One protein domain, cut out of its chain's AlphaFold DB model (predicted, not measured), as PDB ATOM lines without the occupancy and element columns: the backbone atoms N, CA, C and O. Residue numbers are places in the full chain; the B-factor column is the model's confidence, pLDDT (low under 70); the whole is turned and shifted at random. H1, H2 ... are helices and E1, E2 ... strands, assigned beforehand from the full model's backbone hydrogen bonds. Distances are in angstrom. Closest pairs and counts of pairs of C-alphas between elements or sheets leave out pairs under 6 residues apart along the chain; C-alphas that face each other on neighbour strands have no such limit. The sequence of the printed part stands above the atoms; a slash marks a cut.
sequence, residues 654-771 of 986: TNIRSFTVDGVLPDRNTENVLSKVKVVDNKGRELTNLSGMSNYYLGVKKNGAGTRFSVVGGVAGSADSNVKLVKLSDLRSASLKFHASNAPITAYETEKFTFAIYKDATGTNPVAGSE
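AT A GLANCE: This is residues 654 to 771 of the 986 residues of an uncharacterized protein of Catonella morbi ATCC 51271 (UniProt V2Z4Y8). With little regular structure, the domain is a small elongated sandwich: the strongly twisted sheet E5-E3-E7 is partly face to face with the pair E4-E6, and the short pair E1-E2 lies towards one end. The 118 printed residues include, in order, E1, H1, E2, E3, E4, E5, E6 and E7, holding 45 residues, mostly strand; each sheet is antiparallel. It is compact, radius of gyration of the C-alphas 14.4 A, spanning 45 by 28 by 24 A.

IN THESE COORDINATES: E1, residues 654 to 657, begins at C-alpha (-24.160, -39.373, -5.999). H1 is 673 to 676, E2 678 to 681, E3 697 to 703, E4 709 to 713, E5 723 to 727 and E6 736 to 740. E7, 748 to 758, is 31.1 A long and ends at C-alpha (-31.335, -40.918, -0.052).

HOW THE PARTS SIT: Within hydrogen-bond range are N 657 and O 678 of E1-E2, 2.9 A, and, at 2.8 A, N 700 and O 724 of E3-E5, N 699 and O 756 of E3-E7, and N 712 and O 737 of E4-E6. The sandwich's facing parts are 8.8 A centre to centre. H1, too short for an O i to N i+4 pair, has its closest C-alphas to E6 at Val 673 and Leu 736, 5.9 A.

THE WHOLE: The farthest C-alphas, Gly 692 and Thr 746, are 46.1 A apart. The printed part has no cut; links E1 to H1 and E2 to E3 are long. Residue 672 is under pLDDT 70.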
ATOM      1  N   THR A 654     -24.652 -37.987  -6.101       91.06
ATOM      2  CA  THR A 654     -24.160 -39.373  -5.999       91.06
ATOM      3  C   THR A 654     -23.204 -39.629  -4.858       91.06
ATOM      4  O   THR A 654     -23.058 -40.779  -4.465       91.06
ATOM      5  N   ASN A 655     -22.527 -38.608  -4.334       92.81
ATOM      6  CA  ASN A 655     -21.577 -38.817  -3.249       92.81
ATOM      7  C   ASN A 655     -21.499 -37.612  -2.309       92.81
ATOM      8  O   ASN A 655     -21.936 -36.510  -2.643       92.81
ATOM      9  N   ILE A 656     -20.922 -37.823  -1.134       93.19
ATOM     10  CA  ILE A 656     -20.611 -36.794  -0.149       93.19
ATOM     11  C   ILE A 656     -19.088 -36.757  -0.009       93.19
ATOM     12  O   ILE A 656     -18.449 -37.795   0.155       93.19
ATOM     13  N   ARG A 657     -18.468 -35.574  -0.071       90.31
ATOM     14  CA  ARG A 657     -17.039 -35.474   0.268       90.31
ATOM     15  C   ARG A 657     -16.857 -35.766   1.755       90.31
ATOM     16  O   ARG A 657     -17.649 -35.297   2.568       90.31
ATOM     17  N   SER A 658     -15.792 -36.482   2.108       84.56
ATOM     18  CA  SER A 658     -15.445 -36.741   3.506       84.56
ATOM     19  C   SER A 658     -15.371 -35.436   4.302       84.56
ATOM     20  O   SER A 658     -14.753 -34.465   3.863       84.56
ATOM     21  N   PHE A 659     -15.993 -35.433   5.477       88.44
ATOM     22  CA  PHE A 659     -15.948 -34.337   6.437       88.44
ATOM     23  C   PHE A 659     -15.852 -34.901   7.856       88.44
ATOM     24  O   PHE A 659     -16.134 -36.077   8.089       88.44
ATOM     25  N   THR A 660     -15.456 -34.056   8.803       87.50
ATOM     26  CA  THR A 660     -15.439 -34.376  10.233       87.50
ATOM     27  C   THR A 660     -16.463 -33.528  10.971       87.50
ATOM     28  O   THR A 660     -16.787 -32.407  10.567       87.50
ATOM     29  N   VAL A 661     -16.984 -34.067  12.065       90.62
ATOM     30  CA  VAL A 661     -17.807 -33.324  13.018       90.62
ATOM     31  C   VAL A 661     -16.981 -33.165  14.277       90.62
ATOM     32  O   VAL A 661     -16.329 -34.115  14.704       90.62
ATOM     33  N   ASP A 662     -16.978 -31.957  14.831       90.06
ATOM     34  CA  ASP A 662     -16.287 -31.724  16.091       90.06
ATOM     35  C   ASP A 662     -17.121 -32.386  17.190       90.06
ATOM     36  O   ASP A 662     -18.350 -32.273  17.214       90.06
ATOM     37  N   GLY A 663     -16.451 -33.122  18.065       92.06
ATOM     38  CA  GLY A 663     -17.028 -33.710  19.255       92.06
ATOM     39  C   GLY A 663     -17.531 -32.660  20.241       92.06
ATOM     40  O   GLY A 663     -17.350 -31.456  20.051       92.06
ATOM     41  N   VAL A 664     -18.156 -33.118  21.317       94.38
ATOM     42  CA  VAL A 664     -18.799 -32.247  22.312       94.38
ATOM     43  C   VAL A 664     -18.574 -32.734  23.734       94.38
ATOM     44  O   VAL A 664     -18.221 -33.889  23.964       94.38
ATOM     45  N   LEU A 665     -18.786 -31.855  24.707       93.81
ATOM     46  CA  LEU A 665     -18.850 -32.255  26.112       93.81
ATOM     47  C   LEU A 665     -20.186 -32.960  26.436       93.81
ATOM     48  O   LEU A 665     -21.150 -32.815  25.677       93.81
ATOM     49  N   PRO A 666     -20.278 -33.707  27.555       92.88
ATOM     50  CA  PRO A 666     -21.540 -34.274  28.032       92.88
ATOM     51  C   PRO A 666     -22.636 -33.218  28.180       92.88
ATOM     52  O   PRO A 666     -22.359 -32.084  28.567       92.88
ATOM     53  N   ASP A 667     -23.879 -33.610  27.898       92.12
ATOM     54  CA  ASP A 667     -25.073 -32.752  27.956       92.12
ATOM     55  C   ASP A 667     -25.070 -31.574  26.955       92.12
ATOM     56  O   ASP A 667     -25.790 -30.585  27.111       92.12
ATOM     57  N   ARG A 668     -24.255 -31.652  25.890       91.62
ATOM     58  CA  ARG A 668     -24.133 -30.607  24.854       91.62
ATOM     59  C   ARG A 668     -24.490 -31.103  23.460       91.62
ATOM     60  O   ARG A 668     -24.531 -32.296  23.184       91.62
ATOM     61  N   ASN A 669     -24.729 -30.143  22.566       91.25
ATOM     62  CA  ASN A 669     -25.026 -30.378  21.157       91.25
ATOM     63  C   ASN A 669     -23.832 -30.017  20.273       91.25
ATOM     64  O   ASN A 669     -23.173 -29.011  20.522       91.25
ATOM     65  N   THR A 670     -23.595 -30.779  19.203       89.56
ATOM     66  CA  THR A 670     -22.624 -30.395  18.160       89.56
ATOM     67  C   THR A 670     -23.092 -29.130  17.447       89.56
ATOM     68  O   THR A 670     -24.295 -28.972  17.217       89.56
ATOM     69  N   GLU A 671     -22.171 -28.292  16.978       79.50
ATOM     70  CA  GLU A 671     -22.527 -27.121  16.174       79.50
ATOM     71  C   GLU A 671     -22.517 -27.387  14.658       79.50
ATOM     72  O   GLU A 671     -21.667 -28.090  14.114       79.50
ATOM     73  N   ASN A 672     -23.540 -26.828  13.999       67.88
ATOM     74  CA  ASN A 672     -23.824 -26.768  12.558       67.88
ATOM     75  C   ASN A 672     -23.159 -27.821  11.635       67.88
ATOM     76  O   ASN A 672     -22.376 -27.486  10.740       67.88
ATOM     77  N   VAL A 673     -23.549 -29.095  11.785       83.88
ATOM     78  CA  VAL A 673     -23.023 -30.234  11.002       83.88
ATOM     79  C   VAL A 673     -23.262 -30.079   9.499       83.88
ATOM     80  O   VAL A 673     -22.382 -30.384   8.695       83.88
ATOM     81  N   LEU A 674     -24.437 -29.577   9.109       85.69
ATOM     82  CA  LEU A 674     -24.848 -29.511   7.701       85.69
ATOM     83  C   LEU A 674     -23.960 -28.588   6.859       85.69
ATOM     84  O   LEU A 674     -23.737 -28.866   5.684       85.69
ATOM     85  N   SER A 675     -23.393 -27.541   7.465       82.38
ATOM     86  CA  SER A 675     -22.487 -26.603   6.786       82.38
ATOM     87  C   SER A 675     -21.188 -27.251   6.288       82.38
ATOM     88  O   SER A 675     -20.571 -26.757   5.342       82.38
ATOM     89  N   LYS A 676     -20.784 -28.374   6.896       86.50
ATOM     90  CA  LYS A 676     -19.575 -29.132   6.543       86.50
ATOM     91  C   LYS A 676     -19.832 -30.169   5.441       86.50
ATOM     92  O   LYS A 676     -18.882 -30.708   4.875       86.50
ATOM     93  N   VAL A 677     -21.098 -30.444   5.115       90.19
ATOM     94  CA  VAL A 677     -21.488 -31.460   4.130       90.19
ATOM     95  C   VAL A 677     -21.358 -30.897   2.718       90.19
ATOM     96  O   VAL A 677     -22.020 -29.927   2.350       90.19
ATOM     97  N   LYS A 678     -20.546 -31.554   1.886       91.81
ATOM     98  CA  LYS A 678     -20.393 -31.217   0.465       91.81
ATOM     99  C   LYS A 678     -20.913 -32.341  -0.409       91.81
ATOM    100  O   LYS A 678     -20.326 -33.420  -0.449       91.81
ATOM    101  N   VAL A 679     -21.993 -32.066  -1.128       91.12
ATOM    102  CA  VAL A 679     -22.620 -33.015  -2.050       91.12
ATOM    103  C   VAL A 679     -21.931 -32.943  -3.409       91.12
ATOM    104  O   VAL A 679     -21.615 -31.862  -3.903       91.12
ATOM    105  N   VAL A 680     -21.703 -34.100  -4.013       91.06
ATOM    106  CA  VAL A 680     -21.049 -34.269  -5.308       91.06
ATOM    107  C   VAL A 680     -22.021 -34.935  -6.274       91.06
ATOM    108  O   VAL A 680     -22.766 -35.835  -5.881       91.06
ATOM    109  N   ASP A 681     -22.027 -34.481  -7.525       88.31
ATOM    110  CA  ASP A 681     -22.830 -35.094  -8.578       88.31
ATOM    111  C   ASP A 681     -22.182 -36.353  -9.175       88.31
ATOM    112  O   ASP A 681     -21.020 -36.678  -8.906       88.31
ATOM    113  N   ASN A 682     -22.929 -37.026 -10.052       84.56
ATOM    114  CA  ASN A 682     -22.504 -38.192 -10.835       84.56
ATOM    115  C   ASN A 682     -21.264 -37.977 -11.727       84.56
ATOM    116  O   ASN A 682     -20.889 -38.885 -12.465       84.56
ATOM    117  N   LYS A 683     -20.634 -36.800 -11.680       79.69
ATOM    118  CA  LYS A 683     -19.480 -36.397 -12.496       79.69
ATOM    119  C   LYS A 683     -18.314 -35.912 -11.640       79.69
ATOM    120  O   LYS A 683     -17.321 -35.422 -12.166       79.69
ATOM    121  N   GLY A 684     -18.422 -36.027 -10.317       84.00
ATOM    122  CA  GLY A 684     -17.379 -35.591  -9.393       84.00
ATOM    123  C   GLY A 684     -17.390 -34.085  -9.094       84.00
ATOM    124  O   GLY A 684     -16.501 -33.603  -8.382       84.00
ATOM    125  N   ARG A 685     -18.384 -33.329  -9.585       84.31
ATOM    126  CA  ARG A 685     -18.500 -31.878  -9.359       84.31
ATOM    127  C   ARG A 685     -19.228 -31.602  -8.046       84.31
ATOM    128  O   ARG A 685     -20.217 -32.255  -7.731       84.31
ATOM    129  N   GLU A 686     -18.760 -30.624  -7.272       88.69
ATOM    130  CA  GLU A 686     -19.470 -30.179  -6.062       88.69
ATOM    131  C   GLU A 686     -20.770 -29.454  -6.452       88.69
ATOM    132  O   GLU A 686     -20.746 -28.455  -7.178       88.69
ATOM    133  N   LEU A 687     -21.911 -29.938  -5.956       84.75
ATOM    134  CA  LEU A 687     -23.216 -29.318  -6.159       84.75
ATOM    135  C   LEU A 687     -23.367 -28.113  -5.229       84.75
ATOM    136  O   LEU A 687     -23.838 -28.205  -4.098       84.75
ATOM    137  N   THR A 688     -22.959 -26.951  -5.732       76.62
ATOM    138  CA  THR A 688     -23.034 -25.680  -4.997       76.62
ATOM    139  C   THR A 688     -24.429 -25.049  -5.004       76.62
ATOM    140  O   THR A 688     -24.680 -24.134  -4.220       76.62
ATOM    141  N   ASN A 689     -25.352 -25.519  -5.843       76.00
ATOM    142  CA  ASN A 689     -26.764 -25.154  -5.781       76.00
ATOM    143  C   ASN A 689     -27.610 -26.424  -5.651       76.00
ATOM    144  O   ASN A 689     -27.611 -27.259  -6.550       76.00
ATOM    145  N   LEU A 690     -28.322 -26.553  -4.530       80.94
ATOM    146  CA  LEU A 690     -29.137 -27.725  -4.207       80.94
ATOM    147  C   LEU A 690     -30.643 -27.446  -4.290       80.94
ATOM    148  O   LEU A 690     -31.432 -28.348  -4.024       80.94
ATOM    149  N   SER A 691     -31.072 -26.238  -4.681       78.00
ATOM    150  CA  SER A 691     -32.495 -25.860  -4.663       78.00
ATOM    151  C   SER A 691     -33.379 -26.758  -5.540       78.00
ATOM    152  O   SER A 691     -34.527 -27.010  -5.190       78.00
ATOM    153  N   GLY A 692     -32.835 -27.291  -6.640       73.81
ATOM    154  CA  GLY A 692     -33.514 -28.247  -7.522       73.81
ATOM    155  C   GLY A 692     -33.500 -29.706  -7.042       73.81
ATOM    156  O   GLY A 692     -34.087 -30.559  -7.699       73.81
ATOM    157  N   MET A 693     -32.849 -30.015  -5.916       84.62
ATOM    158  CA  MET A 693     -32.648 -31.383  -5.410       84.62
ATOM    159  C   MET A 693     -33.648 -31.753  -4.305       84.62
ATOM    160  O   MET A 693     -33.302 -32.442  -3.348       84.62
ATOM    161  N   SER A 694     -34.897 -31.300  -4.419       82.12
ATOM    162  CA  SER A 694     -35.944 -31.491  -3.400       82.12
ATOM    163  C   SER A 694     -36.358 -32.952  -3.178       82.12
ATOM    164  O   SER A 694     -36.901 -33.274  -2.122       82.12
ATOM    165  N   ASN A 695     -36.085 -33.822  -4.155       86.00
ATOM    166  CA  ASN A 695     -36.361 -35.259  -4.089       86.00
ATOM    167  C   ASN A 695     -35.231 -36.062  -3.426       86.00
ATOM    168  O   ASN A 695     -35.397 -37.250  -3.181       86.00
ATOM    169  N   TYR A 696     -34.087 -35.434  -3.137       93.44
ATOM    170  CA  TYR A 696     -32.958 -36.082  -2.480       93.44
ATOM    171  C   TYR A 696     -32.811 -35.591  -1.042       93.44
ATOM    172  O   TYR A 696     -33.067 -34.426  -0.725       93.44
ATOM    173  N   TYR A 697     -32.333 -36.477  -0.176       95.62
ATOM    174  CA  TYR A 697     -32.173 -36.221   1.249       95.62
ATOM    175  C   TYR A 697     -30.758 -36.583   1.697       95.62
ATOM    176  O   TYR A 697     -30.196 -37.572   1.245       95.62
ATOM    177  N   LEU A 698     -30.187 -35.811   2.614       96.06
ATOM    178  CA  LEU A 698     -29.087 -36.269   3.448       96.06
ATOM    179  C   LEU A 698     -29.688 -37.093   4.585       96.06
ATOM    180  O   LEU A 698     -30.430 -36.556   5.410       96.06
ATOM    181  N   GLY A 699     -29.385 -38.384   4.615       96.00
ATOM    182  CA  GLY A 699     -29.791 -39.282   5.682       96.00
ATOM    183  C   GLY A 699     -28.653 -39.595   6.630       96.00
ATOM    184  O   GLY A 699     -27.514 -39.774   6.205       96.00
ATOM    185  N   VAL A 700     -28.981 -39.674   7.913       95.81
ATOM    186  CA  VAL A 700     -28.049 -39.964   8.998       95.81
ATOM    187  C   VAL A 700     -28.590 -41.119   9.818       95.81
ATOM    188  O   VAL A 700     -29.692 -41.034  10.363       95.81
ATOM    189  N   LYS A 701     -27.804 -42.190   9.910       94.88
ATOM    190  CA  LYS A 701     -28.128 -43.401  10.662       94.88
ATOM    191  C   LYS A 701     -27.081 -43.643  11.738       94.88
ATOM    192  O   LYS A 701     -25.885 -43.549  11.472       94.88
ATOM    193  N   LYS A 702     -27.527 -43.962  12.949       93.19
ATOM    194  CA  LYS A 702     -26.639 -44.397  14.030       93.19
ATOM    195  C   LYS A 702     -26.171 -45.831  13.785       93.19
ATOM    196  O   LYS A 702     -26.987 -46.690  13.454       93.19
ATOM    197  N   ASN A 703     -24.885 -46.097  13.994       89.88
ATOM    198  CA  ASN A 703     -24.336 -47.445  13.901       89.88
ATOM    199  C   ASN A 703     -24.258 -48.067  15.298       89.88
ATOM    200  O   ASN A 703     -23.491 -47.615  16.147       89.88
ATOM    201  N   GLY A 704     -25.032 -49.130  15.518       85.44
ATOM    202  CA  GLY A 704     -25.045 -49.884  16.775       85.44
ATOM    203  C   GLY A 704     -26.011 -49.342  17.836       85.44
ATOM    204  O   GLY A 704     -26.753 -48.391  17.605       85.44
ATOM    205  N   ALA A 705     -26.003 -49.990  19.004       84.25
ATOM    206  CA  ALA A 705     -26.972 -49.783  20.088       84.25
ATOM    207  C   ALA A 705     -26.513 -48.798  21.182       84.25
ATOM    208  O   ALA A 705     -27.110 -48.757  22.254       84.25
ATOM    209  N   GLY A 706     -25.441 -48.031  20.947       84.62
ATOM    210  CA  GLY A 706     -24.966 -47.048  21.921       84.62
ATOM    211  C   GLY A 706     -26.042 -46.008  22.263       84.62
ATOM    212  O   GLY A 706     -26.984 -45.793  21.496       84.62
ATOM    213  N   THR A 707     -25.925 -45.348  23.413       90.00
ATOM    214  CA  THR A 707     -26.878 -44.329  23.897       90.00
ATOM    215  C   THR A 707     -26.223 -42.971  24.155       90.00
ATOM    216  O   THR A 707     -26.886 -42.061  24.653       90.00
ATOM    217  N   ARG A 708     -24.942 -42.798  23.790       93.75
ATOM    218  CA  ARG A 708     -24.202 -41.552  24.022       93.75
ATOM    219  C   ARG A 708     -24.777 -40.402  23.214       93.75
ATOM    220  O   ARG A 708     -24.983 -39.338  23.780       93.75
ATOM    221  N   PHE A 709     -25.055 -40.599  21.928       94.81
ATOM    222  CA  PHE A 709     -25.584 -39.549  21.064       94.81
ATOM    223  C   PHE A 709     -27.028 -39.790  20.635       94.81
ATOM    224  O   PHE A 709     -27.392 -40.888  20.195       94.81
ATOM    225  N   SER A 710     -27.825 -38.723  20.669       92.81
ATOM    226  CA  SER A 710     -29.111 -38.621  19.980       92.81
ATOM    227  C   SER A 710     -29.051 -37.543  18.892       92.81
ATOM    228  O   SER A 710     -28.308 -36.568  18.993       92.81
ATOM    229  N   VAL A 711     -29.797 -37.735  17.805       92.81
ATOM    230  CA  VAL A 711     -29.832 -36.783  16.685       92.81
ATOM    231  C   VAL A 711     -30.925 -35.746  16.935       92.81
ATOM    232  O   VAL A 711     -32.080 -36.106  17.159       92.81
ATOM    233  N   VAL A 712     -30.566 -34.468  16.853       91.75
ATOM    234  CA  VAL A 712     -31.458 -33.316  17.009       91.75
ATOM    235  C   VAL A 712     -31.624 -32.631  15.653       91.75
ATOM    236  O   VAL A 712     -30.652 -32.184  15.042       91.75
ATOM    237  N   GLY A 713     -32.868 -32.531  15.186       88.75
ATOM    238  CA  GLY A 713     -33.199 -32.043  13.845       88.75
ATOM    239  C   GLY A 713     -33.393 -33.168  12.821       88.75
ATOM    240  O   GLY A 713     -33.209 -34.351  13.114       88.75
ATOM    241  N   GLY A 714     -33.806 -32.784  11.611       88.56
ATOM    242  CA  GLY A 714     -34.243 -33.721  10.573       88.56
ATOM    243  C   GLY A 714     -35.579 -34.410  10.886       88.56
ATOM    244  O   GLY A 714     -36.099 -34.359  12.001       88.56
ATOM    245  N   VAL A 715     -36.150 -35.061   9.875       91.94
ATOM    246  CA  VAL A 715     -37.398 -35.830   9.987       91.94
ATOM    247  C   VAL A 715     -37.056 -37.317   9.969       91.94
ATOM    248  O   VAL A 715     -36.168 -37.733   9.232       91.94
ATOM    249  N   ALA A 716     -37.712 -38.124  10.803       94.81
ATOM    250  CA  ALA A 716     -37.524 -39.575  10.753       94.81
ATOM    251  C   ALA A 716     -37.999 -40.128   9.399       94.81
ATOM    252  O   ALA A 716     -39.027 -39.684   8.885       94.81
ATOM    253  N   GLY A 717     -37.263 -41.090   8.841       94.62
ATOM    254  CA  GLY A 717     -37.704 -41.824   7.661       94.62
ATOM    255  C   GLY A 717     -39.065 -42.469   7.904       94.62
ATOM    256  O   GLY A 717     -39.326 -42.995   8.989       94.62
ATOM    257  N   SER A 718     -39.948 -42.411   6.906       94.38
ATOM    258  CA  SER A 718     -41.299 -42.963   7.047       94.38
ATOM    259  C   SER A 718     -41.325 -44.494   7.157       94.38
ATOM    260  O   SER A 718     -42.296 -45.028   7.686       94.38
ATOM    261  N   ALA A 719     -40.276 -45.189   6.693       95.06
ATOM    262  CA  ALA A 719     -40.139 -46.646   6.769       95.06
ATOM    263  C   ALA A 719     -39.003 -47.103   7.708       95.06
ATOM    264  O   ALA A 719     -39.198 -48.050   8.464       95.06
ATOM    265  N   ASP A 720     -37.844 -46.429   7.712       94.06
ATOM    266  CA  ASP A 720     -36.790 -46.628   8.722       94.06
ATOM    267  C   ASP A 720     -36.678 -45.385   9.613       94.06
ATOM    268  O   ASP A 720     -36.003 -44.403   9.287       94.06
ATOM    269  N   SER A 721     -37.335 -45.439  10.772       91.75
ATOM    270  CA  SER A 721     -37.352 -44.346  11.747       91.75
ATOM    271  C   SER A 721     -35.991 -44.094  12.412       91.75
ATOM    272  O   SER A 721     -35.802 -43.038  13.028       91.75
ATOM    273  N   ASN A 722     -35.024 -45.011  12.249       91.31
ATOM    274  CA  ASN A 722     -33.647 -44.850  12.725       91.31
ATOM    275  C   ASN A 722     -32.800 -43.955  11.809       91.31
ATOM    276  O   ASN A 722     -31.697 -43.559  12.194       91.31
ATOM    277  N   VAL A 723     -33.294 -43.631  10.609       95.94
ATOM    278  CA  VAL A 723     -32.657 -42.674   9.700       95.94
ATOM    279  C   VAL A 723     -33.308 -41.308   9.875       95.94
ATOM    280  O   VAL A 723     -34.514 -41.145   9.686       95.94
ATOM    281  N   LYS A 724     -32.505 -40.295  10.210       95.94
ATOM    282  CA  LYS A 724     -32.932 -38.890  10.175       95.94
ATOM    283  C   LYS A 724     -32.603 -38.292   8.818       95.94
ATOM    284  O   LYS A 724     -31.464 -38.375   8.375       95.94
ATOM    285  N   LEU A 725     -33.596 -37.690   8.179       95.44
ATOM    286  CA  LEU A 725     -33.526 -37.155   6.827       95.44
ATOM    287  C   LEU A 725     -33.638 -35.629   6.838       95.44
ATOM    288  O   LEU A 725     -34.508 -35.052   7.494       95.44
ATOM    289  N   VAL A 726     -32.783 -34.979   6.054       94.19
ATOM    290  CA  VAL A 726     -32.837 -33.546   5.744       94.19
ATOM    291  C   VAL A 726     -32.851 -33.399   4.227       94.19
ATOM    292  O   VAL A 726     -32.000 -33.978   3.559       94.19
ATOM    293  N   LYS A 727     -33.789 -32.641   3.652       93.62
ATOM    294  CA  LYS A 727     -33.804 -32.408   2.198       93.62
ATOM    295  C   LYS A 727     -32.522 -31.714   1.756       93.62
ATOM    296  O   LYS A 727     -32.090 -30.753   2.392       93.62
ATOM    297  N   LEU A 728     -31.949 -32.138   0.630       91.31
ATOM    298  CA  LEU A 728     -30.756 -31.482   0.092       91.31
ATOM    299  C   LEU A 728     -31.030 -30.022  -0.299       91.31
ATOM    300  O   LEU A 728     -30.151 -29.182  -0.119       91.31
ATOM    301  N   SER A 729     -32.247 -29.695  -0.746       85.81
ATOM    302  CA  SER A 729     -32.665 -28.307  -1.009       85.81
ATOM    303  C   SER A 729     -32.575 -27.396   0.214       85.81
ATOM    304  O   SER A 729     -32.331 -26.199   0.065       85.81
ATOM    305  N   ASP A 730     -32.710 -27.968   1.409       87.00
ATOM    306  CA  ASP A 730     -32.802 -27.236   2.671       87.00
ATOM    307  C   ASP A 730     -31.482 -27.301   3.452       87.00
ATOM    308  O   ASP A 730     -31.383 -26.745   4.542       87.00
ATOM    309  N   LEU A 731     -30.443 -27.945   2.904       85.50
ATOM    310  CA  LEU A 731     -29.175 -28.225   3.591       85.50
ATOM    311  C   LEU A 731     -28.500 -26.965   4.164       85.50
ATOM    312  O   LEU A 731     -27.778 -27.046   5.151       85.50
ATOM    313  N   ARG A 732     -28.747 -25.797   3.556       78.50
ATOM    314  CA  ARG A 732     -28.192 -24.498   3.979       78.50
ATOM    315  C   ARG A 732     -29.013 -23.762   5.035       78.50
ATOM    316  O   ARG A 732     -28.491 -22.844   5.655       78.50
ATOM    317  N   SER A 733     -30.285 -24.108   5.191       77.00
ATOM    318  CA  SER A 733     -31.221 -23.431   6.099       77.00
ATOM    319  C   SER A 733     -31.695 -24.324   7.244       77.00
ATOM    320  O   SER A 733     -32.175 -23.821   8.255       77.00
ATOM    321  N   ALA A 734     -31.589 -25.642   7.088       83.81
ATOM    322  CA  ALA A 734     -31.896 -26.616   8.120       83.81
ATOM    323  C   ALA A 734     -30.784 -26.674   9.178       83.81
ATOM    324  O   ALA A 734     -29.664 -26.209   8.974       83.81
ATOM    325  N   SER A 735     -31.094 -27.300  10.312       84.12
ATOM    326  CA  SER A 735     -30.119 -27.620  11.350       84.12
ATOM    327  C   SER A 735     -30.143 -29.117  11.627       84.12
ATOM    328  O   SER A 735     -31.211 -29.727  11.705       84.12
ATOM    329  N   LEU A 736     -28.954 -29.695  11.772       90.69
ATOM    330  CA  LEU A 736     -28.754 -31.045  12.268       90.69
ATOM    331  C   LEU A 736     -27.630 -30.990  13.298       90.69
ATOM    332  O   LEU A 736     -26.532 -30.511  12.999       90.69
ATOM    333  N   LYS A 737     -27.928 -31.452  14.509       92.31
ATOM    334  CA  LYS A 737     -27.005 -31.506  15.639       92.31
ATOM    335  C   LYS A 737     -27.053 -32.896  16.268       92.31
ATOM    336  O   LYS A 737     -28.023 -33.629  16.091       92.31
ATOM    337  N   PHE A 738     -26.033 -33.241  17.035       94.25
ATOM    338  CA  PHE A 738     -26.013 -34.440  17.862       94.25
ATOM    339  C   PHE A 738     -25.864 -34.035  19.318       94.25
ATOM    340  O   PHE A 738     -24.937 -33.300  19.653       94.25
ATOM    341  N   HIS A 739     -26.784 -34.494  20.155       94.06
ATOM    342  CA  HIS A 739     -26.770 -34.265  21.591       94.06
ATOM    343  C   HIS A 739     -26.033 -35.409  22.282       94.06
ATOM    344  O   HIS A 739     -26.430 -36.564  22.119       94.06
ATOM    345  N   ALA A 740     -24.985 -35.102  23.041       95.19
ATOM    346  CA  ALA A 740     -24.323 -36.062  23.914       95.19
ATOM    347  C   ALA A 740     -25.069 -36.155  25.248       95.19
ATOM    348  O   ALA A 740     -25.305 -35.139  25.894       95.19
ATOM    349  N   SER A 741     -25.394 -37.368  25.693       94.06
ATOM    350  CA  SER A 741     -26.039 -37.602  26.983       94.06
ATOM    351  C   SER A 741     -25.176 -37.107  28.147       94.06
ATOM    352  O   SER A 741     -23.944 -37.065  28.058       94.06
ATOM    353  N   ASN A 742     -25.821 -36.773  29.264       92.00
ATOM    354  CA  ASN A 742     -25.154 -36.314  30.484       92.00
ATOM    355  C   ASN A 742     -24.459 -37.435  31.287       92.00
ATOM    356  O   ASN A 742     -23.905 -37.166  32.352       92.00
ATOM    357  N   ALA A 743     -24.504 -38.687  30.811       90.88
ATOM    358  CA  ALA A 743     -23.921 -39.814  31.527       90.88
ATOM    359  C   ALA A 743     -22.409 -39.589  31.740       90.88
ATOM    360  O   ALA A 743     -21.741 -39.112  30.816       90.88
ATOM    361  N   PRO A 744     -21.839 -39.930  32.909       87.62
ATOM    362  CA  PRO A 744     -20.414 -39.727  33.168       87.62
ATOM    363  C   PRO A 744     -19.523 -40.385  32.105       87.62
ATOM    364  O   PRO A 744     -19.853 -41.454  31.597       87.62
ATOM    365  N   ILE A 745     -18.388 -39.754  31.792       91.44
ATOM    366  CA  ILE A 745     -17.347 -40.285  30.899       91.44
ATOM    367  C   ILE A 745     -15.975 -40.102  31.547       91.44
ATOM    368  O   ILE A 745     -15.699 -39.054  32.119       91.44
ATOM    369  N   THR A 746     -15.115 -41.123  31.481       83.56
ATOM    370  CA  THR A 746     -13.787 -41.087  32.129       83.56
ATOM    371  C   THR A 746     -12.715 -40.429  31.260       83.56
ATOM    372  O   THR A 746     -11.796 -39.820  31.797       83.56
ATOM    373  N   ALA A 747     -12.816 -40.542  29.930       88.88
ATOM    374  CA  ALA A 747     -11.892 -39.913  28.983       88.88
ATOM    375  C   ALA A 747     -12.632 -39.438  27.727       88.88
ATOM    376  O   ALA A 747     -12.851 -38.240  27.553       88.88
ATOM    377  N   TYR A 748     -13.056 -40.376  26.882       93.81
ATOM    378  CA  TYR A 748     -13.897 -40.114  25.722       93.81
ATOM    379  C   TYR A 748     -14.742 -41.347  25.381       93.81
ATOM    380  O   TYR A 748     -14.371 -42.473  25.709       93.81
ATOM    381  N   GLU A 749     -15.862 -41.128  24.707       94.31
ATOM    382  CA  GLU A 749     -16.683 -42.159  24.082       94.31
ATOM    383  C   GLU A 749     -16.981 -41.747  22.645       94.31
ATOM    384  O   GLU A 749     -17.336 -40.596  22.382       94.31
ATOM    385  N   THR A 750     -16.870 -42.691  21.716       92.94
ATOM    386  CA  THR A 750     -17.125 -42.440  20.300       92.94
ATOM    387  C   THR A 750     -18.254 -43.325  19.807       92.94
ATOM    388  O   THR A 750     -18.223 -44.542  19.979       92.94
ATOM    389  N   GLU A 751     -19.226 -42.726  19.126       95.00
ATOM    390  CA  GLU A 751     -20.237 -43.459  18.372       95.00
ATOM    391  C   GLU A 751     -20.136 -43.125  16.890       95.00
ATOM    392  O   GLU A 751     -19.827 -42.002  16.489       95.00
ATOM    393  N   LYS A 752     -20.399 -44.124  16.055       94.00
ATOM    394  CA  LYS A 752     -20.262 -44.009  14.610       94.00
ATOM    395  C   LYS A 752     -21.627 -43.750  13.982       94.00
ATOM    396  O   LYS A 752     -22.597 -44.432  14.298       94.00
ATOM    397  N   PHE A 753     -21.687 -42.801  13.059       94.88
ATOM    398  CA  PHE A 753     -22.875 -42.490  12.274       94.88
ATOM    399  C   PHE A 753     -22.563 -42.634  10.789       94.88
ATOM    400  O   PHE A 753     -21.497 -42.224  10.325       94.88
ATOM    401  N   THR A 754     -23.491 -43.207  10.034       95.31
ATOM    402  CA  THR A 754     -23.414 -43.268   8.577       95.31
ATOM    403  C   THR A 754     -24.263 -42.155   7.983       95.31
ATOM    404  O   THR A 754     -25.468 -42.084   8.226       95.31
ATOM    405  N   PHE A 755     -23.622 -41.295   7.198       96.56
ATOM    406  CA  PHE A 755     -24.281 -40.316   6.346       96.56
ATOM    407  C   PHE A 755     -24.370 -40.885   4.938       96.56
ATOM    408  O   PHE A 755     -23.392 -41.439   4.446       96.56
ATOM    409  N   ALA A 756     -25.515 -40.733   4.286       96.69
ATOM    410  CA  ALA A 756     -25.705 -41.134   2.898       96.69
ATOM    411  C   ALA A 756     -26.721 -40.218   2.217       96.69
ATOM    412  O   ALA A 756     -27.525 -39.553   2.875       96.69
ATOM    413  N   ILE A 757     -26.704 -40.189   0.890       97.00
ATOM    414  CA  ILE A 757     -27.743 -39.523   0.106       97.00
ATOM    415  C   ILE A 757     -28.888 -40.517  -0.084       97.00
ATOM    416  O   ILE A 757     -28.645 -41.639  -0.500       97.00
ATOM    417  N   TYR A 758     -30.128 -40.118   0.171       96.25
ATOM    418  CA  TYR A 758     -31.335 -40.918  -0.052       96.25
ATOM    419  C   TYR A 758     -32.165 -40.331  -1.190       96.25
ATOM    420  O   TYR A 758     -32.212 -39.112  -1.367       96.25
ATOM    421  N   LYS A 759     -32.815 -41.204  -1.966       93.50
ATOM    422  CA  LYS A 759     -33.625 -40.832  -3.143       93.50
ATOM    423  C   LYS A 759     -35.087 -40.506  -2.813       93.50
ATOM    424  O   LYS A 759     -35.844 -40.147  -3.709       93.50
ATOM    425  N   ASP A 760     -35.489 -40.691  -1.559       92.25
ATOM    426  CA  ASP A 760     -36.848 -40.479  -1.070       92.25
ATOM    427  C   ASP A 760     -36.865 -40.245   0.453       92.25
ATOM    428  O   ASP A 760     -35.833 -40.277   1.128       92.25
ATOM    429  N   ALA A 761     -38.062 -40.006   0.999       93.06
ATOM    430  CA  ALA A 761     -38.286 -39.744   2.420       93.06
ATOM    431  C   ALA A 761     -38.408 -41.018   3.292       93.06
ATOM    432  O   ALA A 761     -38.778 -40.921   4.463       93.06
ATOM    433  N   THR A 762     -38.158 -42.217   2.750       94.56
ATOM    434  CA  THR A 762     -38.438 -43.478   3.465       94.56
ATOM    435  C   THR A 762     -37.345 -43.866   4.454       94.56
ATOM    436  O   THR A 762     -37.628 -44.530   5.448       94.56
ATOM    437  N   GLY A 763     -36.100 -43.458   4.191       92.81
ATOM    438  CA  GLY A 763     -34.922 -43.900   4.946       92.81
ATOM    439  C   GLY A 763     -34.396 -45.282   4.538       92.81
ATOM    440  O   GLY A 763     -33.495 -45.796   5.187       92.81
ATOM    441  N   THR A 764     -34.916 -45.884   3.460       94.38
ATOM    442  CA  THR A 764     -34.529 -47.244   3.018       94.38
ATOM    443  C   THR A 764     -33.835 -47.294   1.656       94.38
ATOM    444  O   THR A 764     -33.322 -48.339   1.267       94.38
ATOM    445  N   ASN A 765     -33.772 -46.166   0.941       94.75
ATOM    446  CA  ASN A 765     -33.297 -46.085  -0.442       94.75
ATOM    447  C   ASN A 765     -32.073 -45.152  -0.599       94.75
ATOM    448  O   ASN A 765     -32.198 -44.055  -1.167       94.75
ATOM    449  N   PRO A 766     -30.896 -45.530  -0.058       94.75
ATOM    450  CA  PRO A 766     -29.678 -44.751  -0.227       94.75
ATOM    451  C   PRO A 766     -29.133 -44.853  -1.662       94.75
ATOM    452  O   PRO A 766     -29.308 -45.844  -2.374       94.75
ATOM    453  N   VAL A 767     -28.435 -43.810  -2.104       93.69
ATOM    454  CA  VAL A 767     -27.607 -43.829  -3.306       93.69
ATOM    455  C   VAL A 767     -26.345 -44.620  -2.975       93.69
ATOM    456  O   VAL A 767     -25.515 -44.161  -2.192       93.69
ATOM    457  N   ALA A 768     -26.213 -45.802  -3.572       90.06
ATOM    458  CA  ALA A 768     -25.077 -46.686  -3.336       90.06
ATOM    459  C   ALA A 768     -23.738 -45.976  -3.598       90.06
ATOM    460  O   ALA A 768     -23.554 -45.355  -4.648       90.06
ATOM    461  N   GLY A 769     -22.806 -46.084  -2.651       88.56
ATOM    462  CA  GLY A 769     -21.485 -45.457  -2.710       88.56
ATOM    463  C   GLY A 769     -21.443 -44.014  -2.199       88.56
ATOM    464  O   GLY A 769     -20.375 -43.404  -2.232       88.56
ATOM    465  N   SER A 770     -22.572 -43.467  -1.730       94.50
ATOM    466  CA  SER A 770     -22.627 -42.156  -1.063       94.50
ATOM    467  C   SER A 770     -22.374 -42.227   0.444       94.50
ATOM    468  O   SER A 770     -22.333 -41.190   1.108       94.50
ATOM    469  N   GLU A 771     -22.238 -43.438   0.991       94.69
ATOM    470  CA  GLU A 771     -22.078 -43.683   2.414       94.69
ATOM    471  C   GLU A 771     -20.713 -43.203   2.909       94.69
ATOM    472  O   GLU A 771     -19.658 -43.686   2.493       94.69
TER     473      GLU A 771